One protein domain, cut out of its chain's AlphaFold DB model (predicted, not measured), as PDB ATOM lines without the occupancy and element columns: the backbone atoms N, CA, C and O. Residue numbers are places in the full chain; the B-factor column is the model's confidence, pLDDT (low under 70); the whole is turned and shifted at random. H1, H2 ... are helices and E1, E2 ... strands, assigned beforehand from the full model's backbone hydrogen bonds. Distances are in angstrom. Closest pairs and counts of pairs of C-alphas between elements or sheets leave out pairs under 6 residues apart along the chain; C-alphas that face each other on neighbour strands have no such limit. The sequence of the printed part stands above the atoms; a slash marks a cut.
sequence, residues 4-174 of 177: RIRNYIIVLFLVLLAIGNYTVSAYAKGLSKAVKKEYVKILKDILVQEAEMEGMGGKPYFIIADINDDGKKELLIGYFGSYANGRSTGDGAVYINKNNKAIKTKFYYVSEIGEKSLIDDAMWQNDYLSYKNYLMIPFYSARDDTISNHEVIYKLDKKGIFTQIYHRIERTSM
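What this domain is: This is residues 4 to 174 of the 177 residues of an uncharacterized protein of Catonella morbi ATCC 51271 (UniProt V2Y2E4). A large, strongly twisted sheet of six strands, E6 to E7, with the long ribbons E8, E9 and E10, makes one end of the domain; next to it is a smaller four-stranded sheet, E1 to E4, with helix H2 packed on one face. Helix H1 is beyond H2 at the far end, so that H1, H2, the small sheet and the large sheet follow one another along the longest axis. The 171 printed residues hold two named helices and then ten named strands, a mixed class. The large sheet runs E6, E5, E10, E9, E8, E7 and is mixed; the small one runs E1, E2, E3, E4 and is antiparallel. The whole is compact, with a radius of gyration of the C-alphas of 17.9 A and spans of 55 by 40 by 23 A.

Where its parts are: In the large sheet, E10 is residues 161 to 173, 34.9 A long, ending with C-alpha 173 at (171.801, 70.783, 64.270). E9 is residues 146 to 156, 31.3 A, and E8 is residues 134 to 143, 28.2 A. E5 is residues 106 to 110, E6 116 to 119 and E7 129 to 131. The small sheet has E1, residues 61 to 65, E2, 74 to 78, E3, 93 to 98, and E4, 101 to 104. H2 is residues 33 to 52, 29.2 A, from C-alpha 33 at (211.634, 64.918, 38.047). H1 is residues 4 to 19, 22.6 A, from C-alpha 4 at (201.015, 94.116, 26.607).

How they stand to each other: E7, E8, E9 and E10 form a meander, each strand the antiparallel neighbour of the one before. In it N 131 and O 134 are 2.9 A apart, N 139 and O 150 3.0 A, and N 151 and O 168 2.9 A, each within hydrogen-bond range. E10 bends by 54 degrees at residue 165. E5 is parallel to E10, with N 164 and O 108 at 2.8 A, and forms a hairpin with the edge strand E6, with N 117 and O 109 at 3.0 A. E4 runs on into E5 at 36 degrees. E1 to E4 form a second meander, with N 63 and O 76 at 2.8 A, N 95 and O 75 at 2.8 A, and N 103 and O 96 at 2.9 A. H2 is on this sheet, two layers, at a height over the sheet of 12.0 A; it lies over E2 and E3, along the strands at 7 degrees to E3 on the local plane. The closest C-alphas of H2 and E4 are those of Val 35 and Ala 102, 4.9 A apart. H1 and H2 are near each other, with 12 pairs of C-alphas within 10 A. In H1 and H2 every O i to N i+4 pair is within hydrogen-bond range.

The domain as a whole: The two C-alphas farthest apart, those of Arg 4 and Ile 113, are 58.2 A apart. The printed part has no cut. The links H1 to H2 and E2 to E3 are long, with 13 and 14 residues. Mean pLDDT of the printed part is 77.3; residues 4 to 27, 49 to 59, 79 to 91 and 125 to 126 are under 70.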
ATOM      1  N   ARG A   4     199.586  94.303  26.901       55.06
ATOM      2  CA  ARG A   4     201.015  94.116  26.607       55.06
ATOM      3  C   ARG A   4     201.859  93.973  27.872       55.06
ATOM      4  O   ARG A   4     202.642  93.036  27.950       55.06
ATOM      5  N   ILE A   5     201.674  94.843  28.865       58.69
ATOM      6  CA  ILE A   5     202.428  94.788  30.130       58.69
ATOM      7  C   ILE A   5     202.135  93.480  30.880       58.69
ATOM      8  O   ILE A   5     203.051  92.841  31.389       58.69
ATOM      9  N   ARG A   6     200.878  93.021  30.866       57.97
ATOM     10  CA  ARG A   6     200.478  91.728  31.446       57.97
ATOM     11  C   ARG A   6     201.172  90.544  30.769       57.97
ATOM     12  O   ARG A   6     201.719  89.689  31.458       57.97
ATOM     13  N   ASN A   7     201.223  90.533  29.438       58.50
ATOM     14  CA  ASN A   7     201.887  89.462  28.690       58.50
ATOM     15  C   ASN A   7     203.405  89.440  28.930       58.50
ATOM     16  O   ASN A   7     203.984  88.364  29.051       58.50
ATOM     17  N   TYR A   8     204.042  90.606  29.063       65.56
ATOM     18  CA  TYR A   8     205.463  90.692  29.414       65.56
ATOM     19  C   TYR A   8     205.758  90.130  30.806       65.56
ATOM     20  O   TYR A   8     206.730  89.396  30.963       65.56
ATOM     21  N   ILE A   9     204.908  90.413  31.799       68.00
ATOM     22  CA  ILE A   9     205.060  89.867  33.155       68.00
ATOM     23  C   ILE A   9     204.915  88.341  33.143       68.00
ATOM     24  O   ILE A   9     205.734  87.664  33.754       68.00
ATOM     25  N   ILE A  10     203.948  87.792  32.399       62.75
ATOM     26  CA  ILE A  10     203.754  86.336  32.269       62.75
ATOM     27  C   ILE A  10     204.979  85.671  31.632       62.75
ATOM     28  O   ILE A  10     205.478  84.677  32.155       62.75
ATOM     29  N   VAL A  11     205.506  86.226  30.535       61.47
ATOM     30  CA  VAL A  11     206.712  85.693  29.877       61.47
ATOM     31  C   VAL A  11     207.923  85.779  30.802       61.47
ATOM     32  O   VAL A  11     208.666  84.808  30.921       61.47
ATOM     33  N   LEU A  12     208.097  86.897  31.510       56.75
ATOM     34  CA  LEU A  12     209.184  87.074  32.469       56.75
ATOM     35  C   LEU A  12     209.083  86.065  33.623       56.75
ATOM     36  O   LEU A  12     210.085  85.461  33.995       56.75
ATOM     37  N   PHE A  13     207.877  85.812  34.136       61.44
ATOM     38  CA  PHE A  13     207.637  84.807  35.172       61.44
ATOM     39  C   PHE A  13     207.890  83.382  34.656       61.44
ATOM     40  O   PHE A  13     208.551  82.598  35.329       61.44
ATOM     41  N   LEU A  14     207.450  83.046  33.438       60.25
ATOM     42  CA  LEU A  14     207.715  81.750  32.794       60.25
ATOM     43  C   LEU A  14     209.211  81.505  32.556       60.25
ATOM     44  O   LEU A  14     209.685  80.380  32.728       60.25
ATOM     45  N   VAL A  15     209.955  82.549  32.193       54.94
ATOM     46  CA  VAL A  15     211.414  82.510  32.062       54.94
ATOM     47  C   VAL A  15     212.056  82.318  33.438       54.94
ATOM     48  O   VAL A  15     212.847  81.398  33.606       54.94
ATOM     49  N   LEU A  16     211.647  83.067  34.464       48.69
ATOM     50  CA  LEU A  16     212.134  82.891  35.842       48.69
ATOM     51  C   LEU A  16     211.835  81.492  36.418       48.69
ATOM     52  O   LEU A  16     212.662  80.939  37.147       48.69
ATOM     53  N   LEU A  17     210.712  80.876  36.032       51.78
ATOM     54  CA  LEU A  17     210.368  79.483  36.348       51.78
ATOM     55  C   LEU A  17     211.294  78.474  35.656       51.78
ATOM     56  O   LEU A  17     211.653  77.461  36.256       51.78
ATOM     57  N   ALA A  18     211.698  78.745  34.413       50.34
ATOM     58  CA  ALA A  18     212.628  77.904  33.661       50.34
ATOM     59  C   ALA A  18     214.070  77.995  34.193       50.34
ATOM     60  O   ALA A  18     214.791  77.000  34.152       50.34
ATOM     61  N   ILE A  19     214.468  79.156  34.731       45.31
ATOM     62  CA  ILE A  19     215.800  79.386  35.327       45.31
ATOM     63  C   ILE A  19     215.850  78.918  36.803       45.31
ATOM     64  O   ILE A  19     216.920  78.824  37.396       45.31
ATOM     65  N   GLY A  20     214.704  78.572  37.404       40.31
ATOM     66  CA  GLY A  20     214.618  77.885  38.698       40.31
ATOM     67  C   GLY A  20     214.783  78.757  39.948       40.31
ATOM     68  O   GLY A  20     214.887  78.199  41.040       40.31
ATOM     69  N   ASN A  21     214.778  80.089  39.819       48.47
ATOM     70  CA  ASN A  21     215.256  80.984  40.880       48.47
ATOM     71  C   ASN A  21     214.214  81.829  41.637       48.47
ATOM     72  O   ASN A  21     214.622  82.569  42.523       48.47
ATOM     73  N   TYR A  22     212.898  81.694  41.421       38.84
ATOM     74  CA  TYR A  22     211.912  82.311  42.331       38.84
ATOM     75  C   TYR A  22     210.726  81.384  42.658       38.84
ATOM     76  O   TYR A  22     210.129  80.781  41.771       38.84
ATOM     77  N   THR A  23     210.471  81.255  43.970       42.72
ATOM     78  CA  THR A  23     209.324  80.682  44.726       42.72
ATOM     79  C   THR A  23     208.780  79.282  44.389       42.72
ATOM     80  O   THR A  23     208.465  78.540  45.315       42.72
ATOM     81  N   VAL A  24     208.767  78.829  43.137       44.84
ATOM     82  CA  VAL A  24     208.365  77.454  42.747       44.84
ATOM     83  C   VAL A  24     209.410  76.406  43.156       44.84
ATOM     84  O   VAL A  24     209.103  75.230  43.337       44.84
ATOM     85  N   SER A  25     210.654  76.838  43.374       46.41
ATOM     86  CA  SER A  25     211.763  75.996  43.844       46.41
ATOM     87  C   SER A  25     211.577  75.496  45.287       46.41
ATOM     88  O   SER A  25     211.837  74.324  45.568       46.41
ATOM     89  N   ALA A  26     211.054  76.339  46.189       48.53
ATOM     90  CA  ALA A  26     210.818  75.954  47.583       48.53
ATOM     91  C   ALA A  26     209.660  74.947  47.706       48.53
ATOM     92  O   ALA A  26     209.790  73.935  48.395       48.53
ATOM     93  N   TYR A  27     208.583  75.174  46.948       58.44
ATOM     94  CA  TYR A  27     207.390  74.325  46.882       58.44
ATOM     95  C   TYR A  27     207.532  73.106  45.962       58.44
ATOM     96  O   TYR A  27     206.531  72.499  45.646       58.44
ATOM     97  N   ALA A  28     208.720  72.722  45.492       71.25
ATOM     98  CA  ALA A  28     208.904  71.479  44.722       71.25
ATOM     99  C   ALA A  28     210.022  70.592  45.293       71.25
ATOM    100  O   ALA A  28     210.461  69.629  44.656       71.25
ATOM    101  N   LYS A  29     210.527  70.933  46.485       81.81
ATOM    102  CA  LYS A  29     211.633  70.220  47.120       81.81
ATOM    103  C   LYS A  29     211.205  68.802  47.504       81.81
ATOM    104  O   LYS A  29     210.272  68.615  48.281       81.81
ATOM    105  N   GLY A  30     211.939  67.812  47.002       84.75
ATOM    106  CA  GLY A  30     211.679  66.390  47.249       84.75
ATOM    107  C   GLY A  30     210.787  65.714  46.204       84.75
ATOM    108  O   GLY A  30     210.707  64.490  46.210       84.75
ATOM    109  N   LEU A  31     210.182  66.473  45.279       89.44
ATOM    110  CA  LEU A  31     209.452  65.887  44.153       89.44
ATOM    111  C   LEU A  31     210.409  65.202  43.174       89.44
ATOM    112  O   LEU A  31     211.486  65.718  42.858       89.44
ATOM    113  N   SER A  32     209.972  64.076  42.611       90.19
ATOM    114  CA  SER A  32     210.676  63.456  41.488       90.19
ATOM    115  C   SER A  32     210.656  64.368  40.252       90.19
ATOM    116  O   SER A  32     209.762  65.199  40.080       90.19
ATOM    117  N   LYS A  33     211.605  64.177  39.324       89.19
ATOM    118  CA  LYS A  33     211.634  64.918  38.047       89.19
ATOM    119  C   LYS A  33     210.308  64.810  37.282       89.19
ATOM    120  O   LYS A  33     209.876  65.783  36.667       89.19
ATOM    121  N   ALA A  34     209.674  63.638  37.321       90.88
ATOM    122  CA  ALA A  34     208.409  63.395  36.639       90.88
ATOM    123  C   ALA A  34     207.252  64.149  37.302       90.88
ATOM    124  O   ALA A  34     206.511  64.844  36.616       90.88
ATOM    125  N   VAL A  35     207.144  64.086  38.633       90.56
ATOM    126  CA  VAL A  35     206.087  64.787  39.378       90.56
ATOM    127  C   VAL A  35     206.272  66.306  39.294       90.56
ATOM    128  O   VAL A  35     205.309  67.041  39.091       90.56
ATOM    129  N   LYS A  36     207.520  66.792  39.315       88.56
ATOM    130  CA  LYS A  36     207.838  68.213  39.111       88.56
ATOM    131  C   LYS A  36     207.396  68.728  37.735       88.56
ATOM    132  O   LYS A  36     207.018  69.890  37.617       88.56
ATOM    133  N   LYS A  37     207.428  67.885  36.696       87.12
ATOM    134  CA  LYS A  37     206.932  68.252  35.363       87.12
ATOM    135  C   LYS A  37     205.419  68.490  35.377       87.12
ATOM    136  O   LYS A  37     204.980  69.489  34.814       87.12
ATOM    137  N   GLU A  38     204.655  67.620  36.039       86.62
ATOM    138  CA  GLU A  38     203.205  67.801  36.198       86.62
ATOM    139  C   GLU A  38     202.883  69.033  37.047       86.62
ATOM    140  O   GLU A  38     202.059  69.844  36.641       86.62
ATOM    141  N   TYR A  39     203.610  69.254  38.147       83.81
ATOM    142  CA  TYR A  39     203.479  70.471  38.955       83.81
ATOM    143  C   TYR A  39     203.628  71.750  38.114       83.81
ATOM    144  O   TYR A  39     202.767  72.626  38.145       83.81
ATOM    145  N   VAL A  40     204.688  71.840  37.302       81.81
ATOM    146  CA  VAL A  40     204.928  73.000  36.427       81.81
ATOM    147  C   VAL A  40     203.850  73.138  35.353       81.81
ATOM    148  O   VAL A  40     203.476  74.260  35.020       81.81
ATOM    149  N   LYS A  41     203.363  72.028  34.788       82.12
ATOM    150  CA  LYS A  41     202.270  72.049  33.807       82.12
ATOM    151  C   LYS A  41     201.005  72.642  34.426       82.12
ATOM    152  O   LYS A  41     200.463  73.592  33.881       82.12
ATOM    153  N   ILE A  42     200.620  72.151  35.600       79.19
ATOM    154  CA  ILE A  42     199.432  72.607  36.323       79.19
ATOM    155  C   ILE A  42     199.541  74.099  36.645       79.19
ATOM    156  O   ILE A  42     198.628  74.852  36.328       79.19
ATOM    157  N   LEU A  43     200.684  74.556  37.172       76.19
ATOM    158  CA  LEU A  43     200.924  75.984  37.418       76.19
ATOM    159  C   LEU A  43     200.758  76.849  36.162       76.19
ATOM    160  O   LEU A  43     200.206  77.943  36.242       76.19
ATOM    161  N   LYS A  44     201.238  76.381  35.005       75.94
ATOM    162  CA  LYS A  44     201.067  77.105  33.738       75.94
ATOM    163  C   LYS A  44     199.603  77.176  33.328       75.94
ATOM    164  O   LYS A  44     199.160  78.251  32.935       75.94
ATOM    165  N   ASP A  45     198.884  76.064  33.435       76.31
ATOM    166  CA  ASP A  45     197.469  75.984  33.069       76.31
ATOM    167  C   ASP A  45     196.638  76.960  33.922       76.31
ATOM    168  O   ASP A  45     195.848  77.729  33.377       76.31
ATOM    169  N   ILE A  46     196.916  77.031  35.230       72.50
ATOM    170  CA  ILE A  46     196.285  77.987  36.158       72.50
ATOM    171  C   ILE A  46     196.576  79.436  35.749       72.50
ATOM    172  O   ILE A  46     195.656  80.236  35.643       72.50
ATOM    173  N   LEU A  47     197.841  79.783  35.481       72.69
ATOM    174  CA  LEU A  47     198.224  81.152  35.106       72.69
ATOM    175  C   LEU A  47     197.574  81.611  33.793       72.69
ATOM    176  O   LEU A  47     197.237  82.786  33.646       72.69
ATOM    177  N   VAL A  48     197.423  80.699  32.827       72.88
ATOM    178  CA  VAL A  48     196.716  80.981  31.569       72.88
ATOM    179  C   VAL A  48     195.237  81.244  31.851       72.88
ATOM    180  O   VAL A  48     194.706  82.256  31.398       72.88
ATOM    181  N   GLN A  49     194.594  80.397  32.654       68.69
ATOM    182  CA  GLN A  49     193.172  80.521  32.986       68.69
ATOM    183  C   GLN A  49     192.864  81.775  33.817       68.69
ATOM    184  O   GLN A  49     191.919  82.492  33.496       68.69
ATOM    185  N   GLU A  50     193.682  82.100  34.825       66.62
ATOM    186  CA  GLU A  50     193.565  83.346  35.602       66.62
ATOM    187  C   GLU A  50     193.667  84.596  34.706       66.62
ATOM    188  O   GLU A  50     193.051  85.623  34.987       66.62
ATOM    189  N   ALA A  51     194.431  84.532  33.610       66.38
ATOM    190  CA  ALA A  51     194.555  85.638  32.662       66.38
ATOM    191  C   ALA A  51     193.359  85.767  31.696       66.38
ATOM    192  O   ALA A  51     193.169  86.843  31.111       66.38
ATOM    193  N   GLU A  52     192.598  84.685  31.510       67.31
ATOM    194  CA  GLU A  52     191.443  84.585  30.611       67.31
ATOM    195  C   GLU A  52     190.102  84.812  31.326       67.31
ATOM    196  O   GLU A  52     189.167  85.309  30.698       67.31
ATOM    197  N   MET A  53     190.005  84.501  32.623       59.41
ATOM    198  CA  MET A  53     188.770  84.588  33.407       59.41
ATOM    199  C   MET A  53     188.895  85.620  34.536       59.41
ATOM    200  O   MET A  53     189.537  85.378  35.556       59.41
ATOM    201  N   GLU A  54     188.249  86.782  34.378       52.19
ATOM    202  CA  GLU A  54     188.068  87.726  35.486       52.19
ATOM    203  C   GLU A  54     187.134  87.093  36.533       52.19
ATOM    204  O   GLU A  54     185.945  86.923  36.282       52.19
ATOM    205  N   GLY A  55     187.674  86.715  37.697       52.84
ATOM    206  CA  GLY A  55     186.881  86.206  38.826       52.84
ATOM    207  C   GLY A  55     186.960  84.697  39.075       52.84
ATOM    208  O   GLY A  55     185.946  84.072  39.377       52.84
ATOM    209  N   MET A  56     188.149  84.093  38.985       54.38
ATOM    210  CA  MET A  56     188.356  82.718  39.457       54.38
ATOM    211  C   MET A  56     188.113  82.642  40.980       54.38
ATOM    212  O   MET A  56     188.804  83.294  41.762       54.38
ATOM    213  N   GLY A  57     187.105  81.868  41.393       49.53
ATOM    214  CA  GLY A  57     186.623  81.795  42.780       49.53
ATOM    215  C   GLY A  57     187.495  80.994  43.755       49.53
ATOM    216  O   GLY A  57     187.211  80.989  44.949       49.53
ATOM    217  N   GLY A  58     188.565  80.343  43.300       56.12
ATOM    218  CA  GLY A  58     189.506  79.699  44.210       56.12
ATOM    219  C   GLY A  58     190.831  79.345  43.551       56.12
ATOM    220  O   GLY A  58     190.912  79.096  42.350       56.12
ATOM    221  N   LYS A  59     191.890  79.398  44.362       64.62
ATOM    222  CA  LYS A  59     193.255  79.063  43.960       64.62
ATOM    223  C   LYS A  59     193.553  77.618  44.359       64.62
ATOM    224  O   LYS A  59     193.155  77.218  45.454       64.62
ATOM    225  N   PRO A  60     194.274  76.847  43.529       70.12
ATOM    226  CA  PRO A  60     194.753  75.531  43.924       70.12
ATOM    227  C   PRO A  60     195.638  75.633  45.156       70.12
ATOM    228  O   PRO A  60     196.481  76.529  45.268       70.12
ATOM    229  N   TYR A  61     195.499  74.646  46.025       74.12
ATOM    230  CA  TYR A  61     196.393  74.420  47.140       74.12
ATOM    231  C   TYR A  61     197.261  73.190  46.868       74.12
ATOM    232  O   TYR A  61     196.791  72.179  46.347       74.12
ATOM    233  N   PHE A  62     198.544  73.283  47.210       79.38
ATOM    234  CA  PHE A  62     199.527  72.236  46.955       79.38
ATOM    235  C   PHE A  62     200.086  71.707  48.273       79.38
ATOM    236  O   PHE A  62     200.634  72.473  49.066       79.38
ATOM    237  N   ILE A  63     200.028  70.390  48.455       82.94
ATOM    238  CA  ILE A  63     200.731  69.672  49.519       82.94
ATOM    239  C   ILE A  63     201.805  68.793  48.895       82.94
ATOM    240  O   ILE A  63     201.628  68.204  47.828       82.94
ATOM    241  N   ILE A  64     202.934  68.694  49.591       86.38
ATOM    242  CA  ILE A  64     204.026  67.806  49.221       86.38
ATOM    243  C   ILE A  64     204.390  66.941  50.414       86.38
ATOM    244  O   ILE A  64     204.926  67.431  51.411       86.38
ATOM    245  N   ALA A  65     204.143  65.647  50.274       86.31
ATOM    246  CA  ALA A  65     204.356  64.657  51.315       86.31
ATOM    247  C   ALA A  65     204.839  63.345  50.702       86.31
ATOM    248  O   ALA A  65     204.500  63.061  49.561       86.31
ATOM    249  N   ASP A  66     205.626  62.581  51.458       87.75
ATOM    250  CA  ASP A  66     205.965  61.193  51.128       87.75
ATOM    251  C   ASP A  66     204.804  60.304  51.589       87.75
ATOM    252  O   ASP A  66     204.700  59.925  52.760       87.75
ATOM    253  N   ILE A  67     203.845  60.094  50.691       89.06
ATOM    254  CA  ILE A  67     202.605  59.388  51.004       89.06
ATOM    255  C   ILE A  67     202.737  57.887  50.800       89.06
ATOM    256  O   ILE A  67     201.975  57.139  51.404       89.06
ATOM    257  N   ASN A  68     203.665  57.434  49.960       86.19
ATOM    258  CA  ASN A  68     203.871  56.014  49.679       86.19
ATOM    259  C   ASN A  68     205.043  55.398  50.473       86.19
ATOM    260  O   ASN A  68     205.285  54.198  50.330       86.19
ATOM    261  N   ASP A  69     205.697  56.182  51.341       83.62
ATOM    262  CA  ASP A  69     206.829  55.789  52.198       83.62
ATOM    263  C   ASP A  69     208.029  55.289  51.366       83.62
ATOM    264  O   ASP A  69     208.716  54.341  51.752       83.62
ATOM    265  N   ASP A  70     208.253  55.891  50.187       84.75
ATOM    266  CA  ASP A  70     209.335  55.525  49.257       84.75
ATOM    267  C   ASP A  70     210.577  56.439  49.344       84.75
ATOM    268  O   ASP A  70     211.576  56.220  48.643       84.75
ATOM    269  N   GLY A  71     210.539  57.442  50.225       85.12
ATOM    270  CA  GLY A  71     211.598  58.430  50.429       85.12
ATOM    271  C   GLY A  71     211.563  59.597  49.437       85.12
ATOM    272  O   GLY A  71     212.397  60.507  49.529       85.12
ATOM    273  N   LYS A  72     210.636  59.600  48.476       86.88
ATOM    274  CA  LYS A  72     210.364  60.722  47.570       86.88
ATOM    275  C   LYS A  72     209.022  61.317  47.940       86.88
ATOM    276  O   LYS A  72     208.163  60.672  48.510       86.88
ATOM    277  N   LYS A  73     208.874  62.604  47.647       90.38
ATOM    278  CA  LYS A  73     207.620  63.290  47.918       90.38
ATOM    279  C   LYS A  73     206.725  63.271  46.690       90.38
ATOM    280  O   LYS A  73     207.186  63.452  45.555       90.38
ATOM    281  N   GLU A  74     205.438  63.150  46.947       91.62
ATOM    282  CA  GLU A  74     204.350  63.223  45.990       91.62
ATOM    283  C   GLU A  74     203.740  64.618  45.963       91.62
ATOM    284  O   GLU A  74     203.971  65.449  46.842       91.62
ATOM    285  N   LEU A  75     202.964  64.881  44.915       89.88
ATOM    286  CA  LEU A  75     202.235  66.129  44.751       89.88
ATOM    287  C   LEU A  75     200.756  65.875  45.006       89.88
ATOM    288  O   LEU A  75     200.113  65.157  44.246       89.88
ATOM    289  N   LEU A  76     200.227  66.485  46.053       88.69
ATOM    290  CA  LEU A  76     198.812  66.503  46.387       88.69
ATOM    291  C   LEU A  76     198.269  67.886  46.026       88.69
ATOM    292  O   LEU A  76     198.900  68.904  46.311       88.69
ATOM    293  N   ILE A  77     197.113  67.923  45.382       81.94
ATOM    294  CA  ILE A  77     196.489  69.149  44.899       81.94
ATOM    295  C   ILE A  77     195.061  69.158  45.405       81.94
ATOM    296  O   ILE A  77     194.284  68.286  45.026       81.94
ATOM    297  N   GLY A  78     194.735  70.136  46.241       75.44
ATOM    298  CA  GLY A  78     193.356  70.523  46.520       75.44
ATOM    299  C   GLY A  78     192.956  71.630  45.555       75.44
ATOM    300  O   GLY A  78     193.765  72.510  45.245       75.44
ATOM    301  N   TYR A  79     191.731  71.592  45.045       68.12
ATOM    302  CA  TYR A  79     191.237  72.659  44.181       68.12
ATOM    303  C   TYR A  79     189.817  73.042  44.563       68.12
ATOM    304  O   TYR A  79     188.944  72.194  44.735       68.12
ATOM    305  N   PHE A  80     189.599  74.349  44.652       55.69
ATOM    306  CA  PHE A  80     188.293  74.936  44.870       55.69
ATOM    307  C   PHE A  80     187.991  75.861  43.695       55.69
ATOM    308  O   PHE A  80     188.716  76.825  43.464       55.69
ATOM    309  N   GLY A  81     186.945  75.560  42.926       52.03
ATOM    310  CA  GLY A  81     186.484  76.430  41.847       52.03
ATOM    311  C   GLY A  81     185.668  75.692  40.792       52.03
ATOM    312  O   GLY A  81     186.190  74.847  40.068       52.03
ATOM    313  N   SER A  82     184.392  76.050  40.673       50.25
ATOM    314  CA  SER A  82     183.611  75.764  39.471       50.25
ATOM    315  C   SER A  82     183.847  76.887  38.468       50.25
ATOM    316  O   SER A  82     183.883  78.067  38.823       50.25
ATOM    317  N   TYR A  83     184.038  76.526  37.211       50.12
ATOM    318  CA  TYR A  83     184.126  77.471  36.115       50.12
ATOM    319  C   TYR A  83     182.748  78.063  35.882       50.12
ATOM    320  O   TYR A  83     181.735  77.400  36.097       50.12
ATOM    321  N   ALA A  84     182.693  79.266  35.315       46.22
ATOM    322  CA  ALA A  84     181.429  79.854  34.865       46.22
ATOM    323  C   ALA A  84     180.653  78.950  33.874       46.22
ATOM    324  O   ALA A  84     179.461  79.138  33.670       46.22
ATOM    325  N   ASN A  85     181.311  77.948  33.275       48.91
ATOM    326  CA  ASN A  85     180.702  76.942  32.403       48.91
ATOM    327  C   ASN A  85     180.296  75.635  33.125       48.91
ATOM    328  O   ASN A  85     180.050  74.630  32.458       48.91
ATOM    329  N   GLY A  86     180.260  75.623  34.461       41.91
ATOM    330  CA  GLY A  86     179.815  74.488  35.277       41.91
ATOM    331  C   GLY A  86     180.794  73.315  35.355       41.91
ATOM    332  O   GLY A  86     180.460  72.283  35.932       41.91
ATOM    333  N   ARG A  87     181.996  73.434  34.781       42.97
ATOM    334  CA  ARG A  87     183.054  72.425  34.924       42.97
ATOM    335  C   ARG A  87     183.820  72.680  36.219       42.97
ATOM    336  O   ARG A  87     184.207  73.811  36.469       42.97
ATOM    337  N   SER A  88     184.113  71.650  37.006       48.66
ATOM    338  CA  SER A  88     185.285  71.685  37.891       48.66
ATOM    339  C   SER A  88     186.522  71.550  36.994       48.66
ATOM    340  O   SER A  88     186.510  70.711  36.094       48.66
ATOM    341  N   THR A  89     187.580  72.354  37.150       47.12
ATOM    342  CA  THR A  89     188.866  72.045  36.460       47.12
ATOM    343  C   THR A  89     189.982  71.642  37.400       47.12
ATOM    344  O   THR A  89     191.167  71.736  37.070       47.12
ATOM    345  N   GLY A  90     189.624  71.176  38.572       51.97
ATOM    346  CA  GLY A  90     190.578  70.578  39.465       51.97
ATOM    347  C   GLY A  90     189.810  69.593  40.289       51.97
ATOM    348  O   GLY A  90     189.434  69.868  41.413       51.97
ATOM    349  N   ASP A  91     189.560  68.434  39.713       61.19
ATOM    350  CA  ASP A  91     189.435  67.232  40.513       61.19
ATOM    351  C   ASP A  91     190.765  67.115  41.236       61.19
ATOM    352  O   ASP A  91     191.783  66.769  40.610       61.19
ATOM    353  N   GLY A  92     190.789  67.575  42.488       73.44
ATOM    354  CA  GLY A  92     192.002  67.573  43.269       73.44
ATOM    355  C   GLY A  92     192.629  66.179  43.187       73.44
ATOM    356  O   GLY A  92     191.959  65.148  43.087       73.44
ATOM    357  N   ALA A  93     193.944  66.151  43.099       83.31
ATOM    358  CA  ALA A  93     194.654  65.002  42.582       83.31
ATOM    359  C   ALA A  93     195.857  64.702  43.448       83.31
ATOM    360  O   ALA A  93     196.516  65.610  43.948       83.31
ATOM    361  N   VAL A  94     196.202  63.423  43.536       89.62
ATOM    362  CA  VAL A  94     197.517  63.011  44.014       89.62
ATOM    363  C   VAL A  94     198.290  62.467  42.826       89.62
ATOM    364  O   VAL A  94     197.826  61.580  42.111       89.62
ATOM    365  N   TYR A  95     199.465  63.032  42.584       91.62
ATOM    366  CA  TYR A  95     200.414  62.552  41.596       91.62
ATOM    367  C   TYR A  95     201.538  61.832  42.317       91.62
ATOM    368  O   TYR A  95     202.369  62.459  42.980       91.62
ATOM    369  N   ILE A  96     201.572  60.512  42.144       92.25
ATOM    370  CA  ILE A  96     202.617  59.672  42.718       92.25
ATOM    371  C   ILE A  96     203.731  59.406  41.717       92.25
ATOM    372  O   ILE A  96     203.490  59.290  40.510       92.25
ATOM    373  N   ASN A  97     204.958  59.272  42.212       90.56
ATOM    374  CA  ASN A  97     206.063  58.821  41.386       90.56
ATOM    375  C   ASN A  97     206.083  57.290  41.317       90.56
ATOM    376  O   ASN A  97     206.426  56.618  42.279       90.56
ATOM    377  N   LYS A  98     205.803  56.725  40.145       87.38
ATOM    378  CA  LYS A  98     205.902  55.283  39.908       87.38
ATOM    379  C   LYS A  98     206.804  55.021  38.718       87.38
ATOM    380  O   LYS A  98     206.483  55.404  37.597       87.38
ATOM    381  N   ASN A  99     207.943  54.371  38.952       87.31
ATOM    382  CA  ASN A  99     208.927  54.052  37.911       87.31
ATOM    383  C   ASN A  99     209.340  55.284  37.079       87.31
ATOM    384  O   ASN A  99     209.357  55.237  35.850       87.31
ATOM    385  N   ASN A 100     209.634  56.404  37.752       85.06
ATOM    386  CA  ASN A 100     209.974  57.693  37.132       85.06
ATOM    387  C   ASN A 100     208.877  58.267  36.218       85.06
ATOM    388  O   ASN A 100     209.165  59.060  35.320       85.06
ATOM    389  N   LYS A 101     207.618  57.887  36.449       90.38
ATOM    390  CA  LYS A 101     206.438  58.478  35.820       90.38
ATOM    391  C   LYS A 101     205.548  59.077  36.900       90.38
ATOM    392  O   LYS A 101     205.378  58.479  37.959       90.38
ATOM    393  N   ALA A 102     204.982  60.244  36.617       91.00
ATOM    394  CA  ALA A 102     203.911  60.791  37.430       91.00
ATOM    395  C   ALA A 102     202.614  60.058  37.070       91.00
ATOM    396  O   ALA A 102     202.256  59.974  35.893       91.00
ATOM    397  N   ILE A 103     201.939  59.500  38.068       91.50
ATOM    398  CA  ILE A 103     200.654  58.819  37.911       91.50
ATOM    399  C   ILE A 103     199.624  59.581  38.739       91.50
ATOM    400  O   ILE A 103     199.806  59.704  39.949       91.50
ATOM    401  N   LYS A 104     198.544  60.057  38.104       90.31
ATOM    402  CA  LYS A 104     197.361  60.558  38.820       90.31
ATOM    403  C   LYS A 104     196.671  59.371  39.498       90.31
ATOM    404  O   LYS A 104     196.325  58.398  38.823       90.31
ATOM    405  N   THR A 105     196.504  59.426  40.813       91.94
ATOM    406  CA  THR A 105     195.820  58.380  41.579       91.94
ATOM    407  C   THR A 105     194.318  58.417  41.350       91.94
ATOM    408  O   THR A 105     193.755  59.444  40.976       91.94
ATOM    409  N   LYS A 106     193.665  57.289  41.625       91.62
ATOM    410  CA  LYS A 106     192.202  57.183  41.664       91.62
ATOM    411  C   LYS A 106     191.730  57.077  43.102       91.62
ATOM    412  O   LYS A 106     192.418  56.442  43.900       91.62
ATOM    413  N   PHE A 107     190.561  57.629  43.390       91.88
ATOM    414  CA  PHE A 107     189.912  57.522  44.688       91.88
ATOM    415  C   PHE A 107     188.638  56.695  44.565       91.88
ATOM    416  O   PHE A 107     187.870  56.867  43.626       91.88
ATOM    417  N   TYR A 108     188.423  55.781  45.505       93.56
ATOM    418  CA  TYR A 108     187.207  54.985  45.581       93.56
ATOM    419  C   TYR A 108     186.531  55.181  46.929       93.56
ATOM    420  O   TYR A 108     187.130  54.894  47.969       93.56
ATOM    421  N   TYR A 109     185.274  55.605  46.884       91.12
ATOM    422  CA  TYR A 109     184.331  55.479  47.986       91.12
ATOM    423  C   TYR A 109     183.919  54.010  48.140       91.12
ATOM    424  O   TYR A 109     183.838  53.280  47.146       91.12
ATOM    425  N   VAL A 110     183.667  53.584  49.378       92.12
ATOM    426  CA  VAL A 110     183.140  52.252  49.700       92.12
ATOM    427  C   VAL A 110     181.841  52.434  50.477       92.12
ATOM    428  O   VAL A 110     181.858  53.058  51.537       92.12
ATOM    429  N   SER A 111     180.731  51.914  49.950       88.69
ATOM    430  CA  SER A 111     179.429  51.973  50.619       88.69
ATOM    431  C   SER A 111     179.363  51.050  51.836       88.69
ATOM    432  O   SER A 111     180.206  50.169  52.012       88.69
ATOM    433  N   GLU A 112     178.326  51.203  52.661       85.25
ATOM    434  CA  GLU A 112     178.082  50.336  53.826       85.25
ATOM    435  C   GLU A 112     177.958  48.851  53.450       85.25
ATOM    436  O   GLU A 112     178.356  47.977  54.216       85.25
ATOM    437  N   ILE A 113     177.466  48.565  52.241       90.75
ATOM    438  CA  ILE A 113     177.343  47.207  51.694       90.75
ATOM    439  C   ILE A 113     178.599  46.742  50.931       90.75
ATOM    440  O   ILE A 113     178.609  45.656  50.356       90.75
ATOM    441  N   GLY A 114     179.671  47.541  50.924       88.75
ATOM    442  CA  GLY A 114     180.974  47.185  50.353       88.75
ATOM    443  C   GLY A 114     181.154  47.484  48.861       88.75
ATOM    444  O   GLY A 114     182.175  47.099  48.283       88.75
ATOM    445  N   GLU A 115     180.209  48.174  48.220       93.56
ATOM    446  CA  GLU A 115     180.333  48.556  46.809       93.56
ATOM    447  C   GLU A 115     181.333  49.695  46.624       93.56
ATOM    448  O   GLU A 115     181.375  50.638  47.414       93.56
ATOM    449  N   LYS A 116     182.138  49.611  45.558       93.81
ATOM    450  CA  LYS A 116     183.178  50.595  45.250       93.81
ATOM    451  C   LYS A 116     182.748  51.516  44.120       93.81
ATOM    452  O   LYS A 116     182.506  51.042  43.011       93.81
ATOM    453  N   SER A 117     182.816  52.819  44.364       92.31
ATOM    454  CA  SER A 117     182.525  53.851  43.363       92.31
ATOM    455  C   SER A 117     183.718  54.779  43.194       92.31
ATOM    456  O   SER A 117     184.285  55.235  44.185       92.31
ATOM    457  N   LEU A 118     184.116  55.030  41.943       90.00
ATOM    458  CA  LEU A 118     185.143  56.024  41.627       90.00
ATOM    459  C   LEU A 118     184.616  57.411  42.008       90.00
ATOM    460  O   LEU A 118     183.482  57.744  41.674       90.00
ATOM    461  N   ILE A 119     185.452  58.189  42.681       83.69
ATOM    462  CA  ILE A 119     185.198  59.591  43.005       83.69
ATOM    463  C   ILE A 119     186.353  60.427  42.456       83.69
ATOM    464  O   ILE A 119     187.525  60.066  42.610       83.69
ATOM    465  N   ASP A 120     186.018  61.522  41.788       75.19
ATOM    466  CA  ASP A 120     186.999  62.400  41.151       75.19
ATOM    467  C   ASP A 120     187.271  63.659  42.000       75.19
ATOM    468  O   ASP A 120     188.332  64.265  41.902       75.19
ATOM    469  N   ASP A 121     186.390  63.987  42.942       71.44
ATOM    470  CA  ASP A 121     186.414  65.189  43.781       71.44
ATOM    471  C   ASP A 121     186.877  64.932  45.226       71.44
ATOM    472  O   ASP A 121     186.680  65.766  46.106       71.44
ATOM    473  N   ALA A 122     187.548  63.803  45.490       77.00
ATOM    474  CA  ALA A 122     187.988  63.440  46.843       77.00
ATOM    475  C   ALA A 122     188.837  64.530  47.519       77.00
ATOM    476  O   ALA A 122     188.846  64.648  48.738       77.00
ATOM    477  N   MET A 123     189.550  65.328  46.728       78.81
ATOM    478  CA  MET A 123     190.460  66.376  47.174       78.81
ATOM    479  C   MET A 123     189.831  67.773  46.986       78.81
ATOM    480  O   MET A 123     190.381  68.642  46.299       78.81
ATOM    481  N   TRP A 124     188.678  67.995  47.619       71.06
ATOM    482  CA  TRP A 124     187.925  69.253  47.525       71.06
ATOM    483  C   TRP A 124     188.263  70.305  48.606       71.06
ATOM    484  O   TRP A 124     187.805  71.443  48.533       71.06
ATOM    485  N   GLN A 125     189.076  69.962  49.609       68.31
ATOM    486  CA  GLN A 125     189.424  70.846  50.737       68.31
ATOM    487  C   GLN A 125     190.920  71.217  50.768       68.31
ATOM    488  O   GLN A 125     191.656  70.949  49.821       68.31
ATOM    489  N   ASN A 126     191.385  71.885  51.826       66.94
ATOM    490  CA  ASN A 126     192.795  72.284  51.958       66.94
ATOM    491  C   ASN A 126     193.519  71.588  53.125       66.94
ATOM    492  O   ASN A 126     194.746  71.635  53.185       66.94
ATOM    493  N   ASP A 127     192.791  70.885  53.995       73.94
ATOM    494  CA  ASP A 127     193.317  70.363  55.259       73.94
ATOM    495  C   ASP A 127     193.534  68.849  55.216       73.94
ATOM    496  O   ASP A 127     192.880  68.088  55.914       73.94
ATOM    497  N   TYR A 128     194.459  68.376  54.384       82.75
ATOM    498  CA  TYR A 128     194.755  66.941  54.301       82.75
ATOM    499  C   TYR A 128     195.865  66.522  55.264       82.75
ATOM    500  O   TYR A 128     196.907  67.177  55.343       82.75
ATOM    501  N   LEU A 129     195.706  65.362  55.907       86.75
ATOM    502  CA  LEU A 129     196.791  64.711  56.648       86.75
ATOM    503  C   LEU A 129     197.260  63.470  55.901       86.75
ATOM    504  O   LEU A 129     196.458  62.638  55.489       86.75
ATOM    505  N   SER A 130     198.572  63.315  55.758       85.69
ATOM    506  CA  SER A 130     199.173  62.141  55.120       85.69
ATOM    507  C   SER A 130     200.032  61.373  56.117       85.69
ATOM    508  O   SER A 130     200.742  61.964  56.930       85.69
ATOM    509  N   TYR A 131     199.950  60.045  56.064       87.44
ATOM    510  CA  TYR A 131     200.736  59.151  56.909       87.44
ATOM    511  C   TYR A 131     200.899  57.788  56.236       87.44
ATOM    512  O   TYR A 131     199.915  57.082  56.085       87.44
ATOM    513  N   LYS A 132     202.117  57.385  55.852       88.94
ATOM    514  CA  LYS A 132     202.490  56.015  55.415       88.94
ATOM    515  C   LYS A 132     201.397  55.215  54.681       88.94
ATOM    516  O   LYS A 132     200.884  54.225  55.200       88.94
ATOM    517  N   ASN A 133     201.094  55.581  53.441       93.25
ATOM    518  CA  ASN A 133     200.032  55.029  52.585       93.25
ATOM    519  C   ASN A 133     198.601  55.393  52.998       93.25
ATOM    520  O   ASN A 133     197.658  54.830  52.449       93.25
ATOM    521  N   TYR A 134     198.410  56.324  53.924       93.69
ATOM    522  CA  TYR A 134     197.102  56.812  54.337       93.69
ATOM    523  C   TYR A 134     196.972  58.304  54.058       93.69
ATOM    524  O   TYR A 134     197.917  59.077  54.236       93.69
ATOM    525  N   LEU A 135     195.777  58.688  53.625       92.56
ATOM    526  CA  LEU A 135     195.366  60.067  53.427       92.56
ATOM    527  C   LEU A 135     194.074  60.291  54.198       92.56
ATOM    528  O   LEU A 135     193.068  59.647  53.902       92.56
ATOM    529  N   MET A 136     194.105  61.180  55.180       91.50
ATOM    530  CA  MET A 136     192.909  61.671  55.842       91.50
ATOM    531  C   MET A 136     192.455  62.947  55.147       91.50
ATOM    532  O   MET A 136     193.232  63.894  54.999       91.50
ATOM    533  N   ILE A 137     191.195  62.947  54.736       88.12
ATOM    534  CA  ILE A 137     190.527  64.070  54.103       88.12
ATOM    535  C   ILE A 137     189.337  64.460  54.979       88.12
ATOM    536  O   ILE A 137     188.283  63.819  54.896       88.12
ATOM    537  N   PRO A 138     189.495  65.468  55.849       86.81
ATOM    538  CA  PRO A 138     188.369  66.087  56.502       86.81
ATOM    539  C   PRO A 138     187.608  66.953  55.498       86.81
ATOM    540  O   PRO A 138     188.203  67.632  54.655       86.81
ATOM    541  N   PHE A 139     186.284  66.933  55.584       81.25
ATOM    542  CA  PHE A 139     185.470  67.909  54.881       81.25
ATOM    543  C   PHE A 139     184.183  68.227  55.622       81.25
ATOM    544  O   PHE A 139     183.665  67.437  56.404       81.25
ATOM    545  N   TYR A 140     183.657  69.404  55.341       81.88
ATOM    546  CA  TYR A 140     182.398  69.887  55.872       81.88
ATOM    547  C   TYR A 140     181.332  69.846  54.777       81.88
ATOM    548  O   TYR A 140     181.598  70.224  53.634       81.88
ATOM    549  N   SER A 141     180.125  69.406  55.127       80.19
ATOM    550  CA  SER A 141     178.941  69.582  54.294       80.19
ATOM    551  C   SER A 141     177.796  70.192  55.103       80.19
ATOM    552  O   SER A 141     177.533  69.802  56.241       80.19
ATOM    553  N   ALA A 142     177.125  71.173  54.504       80.88
ATOM    554  CA  ALA A 142     175.917  71.784  55.038       80.88
ATOM    555  C   ALA A 142     174.735  71.308  54.199       80.88
ATOM    556  O   ALA A 142     174.770  71.433  52.970       80.88
ATOM    557  N   ARG A 143     173.693  70.782  54.836       79.81
ATOM    558  CA  ARG A 143     172.432  70.496  54.153       79.81
ATOM    559  C   ARG A 143     171.277  70.779  55.095       79.81
ATOM    560  O   ARG A 143     171.258  70.262  56.210       79.81
ATOM    561  N   ASP A 144     170.339  71.592  54.617       84.75
ATOM    562  CA  ASP A 144     169.197  72.067  55.394       84.75
ATOM    563  C   ASP A 144     169.687  72.689  56.720       84.75
ATOM    564  O   ASP A 144     170.621  73.494  56.708       84.75
ATOM    565  N   ASP A 145     169.143  72.257  57.858       87.00
ATOM    566  CA  ASP A 145     169.519  72.738  59.193       87.00
ATOM    567  C   ASP A 145     170.584  71.854  59.871       87.00
ATOM    568  O   ASP A 145     170.652  71.776  61.098       87.00
ATOM    569  N   THR A 146     171.396  71.122  59.097       86.81
ATOM    570  CA  THR A 146     172.427  70.219  59.635       86.81
ATOM    571  C   THR A 146     173.811  70.511  59.064       86.81
ATOM    572  O   THR A 146     174.030  70.545  57.852       86.81
ATOM    573  N   ILE A 147     174.770  70.650  59.975       88.56
ATOM    574  CA  ILE A 147     176.212  70.690  59.719       88.56
ATOM    575  C   ILE A 147     176.739  69.267  59.865       88.56
ATOM    576  O   ILE A 147     176.548  68.656  60.913       88.56
ATOM    577  N   SER A 148     177.404  68.738  58.841       88.56
ATOM    578  CA  SER A 148     178.093  67.446  58.899       88.56
ATOM    579  C   SER A 148     179.597  67.641  58.733       88.56
ATOM    580  O   SER A 148     180.053  68.116  57.694       88.56
ATOM    581  N   ASN A 149     180.371  67.236  59.736       88.94
ATOM    582  CA  ASN A 149     181.823  67.131  59.654       88.94
ATOM    583  C   ASN A 149     182.189  65.689  59.309       88.94
ATOM    584  O   ASN A 149     181.780  64.750  59.991       88.94
ATOM    585  N   HIS A 150     182.933  65.514  58.228       88.38
ATOM    586  CA  HIS A 150     183.348  64.223  57.708       88.38
ATOM    587  C   HIS A 150     184.835  64.037  57.976       88.38
ATOM    588  O   HIS A 150     185.631  64.906  57.635       88.38
ATOM    589  N   GLU A 151     185.211  62.880  58.511       91.19
ATOM    590  CA  GLU A 151     186.598  62.416  58.566       91.19
ATOM    591  C   GLU A 151     186.701  61.157  57.708       91.19
ATOM    592  O   GLU A 151     186.174  60.100  58.076       91.19
ATOM    593  N   VAL A 152     187.345  61.261  56.543       91.12
ATOM    594  CA  VAL A 152     187.506  60.128  55.624       91.12
ATOM    595  C   VAL A 152     188.967  59.729  55.547       91.12
ATOM    596  O   VAL A 152     189.821  60.564  55.266       91.12
ATOM    597  N   ILE A 153     189.266  58.447  55.762       94.31
ATOM    598  CA  ILE A 153     190.619  57.910  55.579       94.31
ATOM    599  C   ILE A 153     190.627  57.012  54.351       94.31
ATOM    600  O   ILE A 153     189.887  56.028  54.260       94.31
ATOM    601  N   TYR A 154     191.533  57.328  53.436       94.69
ATOM    602  CA  TYR A 154     191.861  56.512  52.284       94.69
ATOM    603  C   TYR A 154     193.179  55.786  52.500       94.69
ATOM    604  O   TYR A 154     194.141  56.361  53.005       94.69
ATOM    605  N   LYS A 155     193.245  54.536  52.047       95.81
ATOM    606  CA  LYS A 155     194.482  53.760  51.971       95.81
ATOM    607  C   LYS A 155     194.946  53.650  50.523       95.81
ATOM    608  O   LYS A 155     194.179  53.209  49.667       95.81
ATOM    609  N   LEU A 156     196.196  54.019  50.274       94.81
ATOM    610  CA  LEU A 156     196.902  53.865  49.010       94.81
ATOM    611  C   LEU A 156     197.371  52.420  48.836       94.81
ATOM    612  O   LEU A 156     198.023  51.847  49.712       94.81
ATOM    613  N   ASP A 157     197.072  51.833  47.685       92.81
ATOM    614  CA  ASP A 157     197.620  50.542  47.286       92.81
ATOM    615  C   ASP A 157     198.859  50.683  46.378       92.81
ATOM    616  O   ASP A 157     199.192  51.746  45.849       92.81
ATOM    617  N   LYS A 158     199.530  49.557  46.110       88.75
ATOM    618  CA  LYS A 158     200.701  49.500  45.211       88.75
ATOM    619  C   LYS A 158     200.380  49.886  43.758       88.75
ATOM    620  O   LYS A 158     201.288  50.103  42.944       88.75
ATOM    621  N   LYS A 159     199.102  49.912  43.372       88.94
ATOM    622  CA  LYS A 159     198.657  50.311  42.032       88.94
ATOM    623  C   LYS A 159     198.513  51.829  41.915       88.94
ATOM    624  O   LYS A 159     198.548  52.305  40.783       88.94
ATOM    625  N   GLY A 160     198.487  52.563  43.027       89.31
ATOM    626  CA  GLY A 160     198.231  54.002  43.053       89.31
ATOM    627  C   GLY A 160     196.747  54.323  43.215       89.31
ATOM    628  O   GLY A 160     196.270  55.322  42.680       89.31
ATOM    629  N   ILE A 161     196.000  53.434  43.871       93.12
ATOM    630  CA  ILE A 161     194.569  53.577  44.118       93.12
ATOM    631  C   ILE A 161     194.355  53.844  45.603       93.12
ATOM    632  O   ILE A 161     194.747  53.040  46.447       93.12
ATOM    633  N   PHE A 162     193.700  54.958  45.904       94.94
ATOM    634  CA  PHE A 162     193.151  55.265  47.212       94.94
ATOM    635  C   PHE A 162     191.778  54.606  47.347       94.94
ATOM    636  O   PHE A 162     190.881  54.858  46.547       94.94
ATOM    637  N   THR A 163     191.602  53.750  48.348       96.00
ATOM    638  CA  THR A 163     190.292  53.182  48.708       96.00
ATOM    639  C   THR A 163     189.901  53.687  50.086       96.00
ATOM    640  O   THR A 163     190.724  53.623  51.000       96.00
ATOM    641  N   GLN A 164     188.676  54.185  50.239       95.50
ATOM    642  CA  GLN A 164     188.119  54.555  51.535       95.50
ATOM    643  C   GLN A 164     188.108  53.330  52.451       95.50
ATOM    644  O   GLN A 164     187.621  52.263  52.078       95.50
ATOM    645  N   ILE A 165     188.661  53.487  53.648       95.81
ATOM    646  CA  ILE A 165     188.693  52.439  54.678       95.81
ATOM    647  C   ILE A 165     188.019  52.874  55.978       95.81
ATOM    648  O   ILE A 165     187.790  52.048  56.855       95.81
ATOM    649  N   TYR A 166     187.738  54.167  56.111       94.56
ATOM    650  CA  TYR A 166     187.090  54.751  57.268       94.56
ATOM    651  C   TYR A 166     186.334  55.997  56.838       94.56
ATOM    652  O   TYR A 166     186.847  56.786  56.040       94.56
ATOM    653  N   HIS A 167     185.142  56.169  57.392       92.06
ATOM    654  CA  HIS A 167     184.351  57.375  57.242       92.06
ATOM    655  C   HIS A 167     183.554  57.595  58.524       92.06
ATOM    656  O   HIS A 167     182.709  56.778  58.887       92.06
ATOM    657  N   ARG A 168     183.838  58.698  59.213       91.50
ATOM    658  CA  ARG A 168     183.033  59.196  60.328       91.50
ATOM    659  C   ARG A 168     182.292  60.449  59.908       91.50
ATOM    660  O   ARG A 168     182.842  61.278  59.186       91.50
ATOM    661  N   ILE A 169     181.056  60.574  60.382       90.69
ATOM    662  CA  ILE A 169     180.231  61.765  60.204       90.69
ATOM    663  C   ILE A 169     179.790  62.235  61.586       90.69
ATOM    664  O   ILE A 169     179.103  61.504  62.296       90.69
ATOM    665  N   GLU A 170     180.161  63.454  61.952       91.69
ATOM    666  CA  GLU A 170     179.620  64.151  63.115       91.69
ATOM    667  C   GLU A 170     178.588  65.171  62.650       91.69
ATOM    668  O   GLU A 170     178.889  66.014  61.807       91.69
ATOM    669  N   ARG A 171     177.363  65.090  63.179       91.12
ATOM    670  CA  ARG A 171     176.260  65.972  62.787       91.12
ATOM    671  C   ARG A 171     175.895  66.916  63.919       91.12
ATOM    672  O   ARG A 171     175.698  66.471  65.044       91.12
ATOM    673  N   THR A 172     175.759  68.195  63.594       89.75
ATOM    674  CA  THR A 172     175.297  69.244  64.510       89.75
ATOM    675  C   THR A 172     174.064  69.911  63.912       89.75
ATOM    676  O   THR A 172     174.087  70.300  62.743       89.75
ATOM    677  N   SER A 173     172.983  70.023  64.690       85.56
ATOM    678  CA  SER A 173     171.801  70.783  64.270       85.56
ATOM    679  C   SER A 173     172.072  72.284  64.380       85.56
ATOM    680  O   SER A 173     172.711  72.732  65.329       85.56
ATOM    681  N   MET A 174     171.598  73.046  63.396       78.94
ATOM    682  CA  MET A 174     171.604  74.512  63.390       78.94
ATOM    683  C   MET A 174     170.312  75.105  63.963       78.94
ATOM    684  O   MET A 174     170.211  76.325  64.088       78.94
TER     685      MET A 174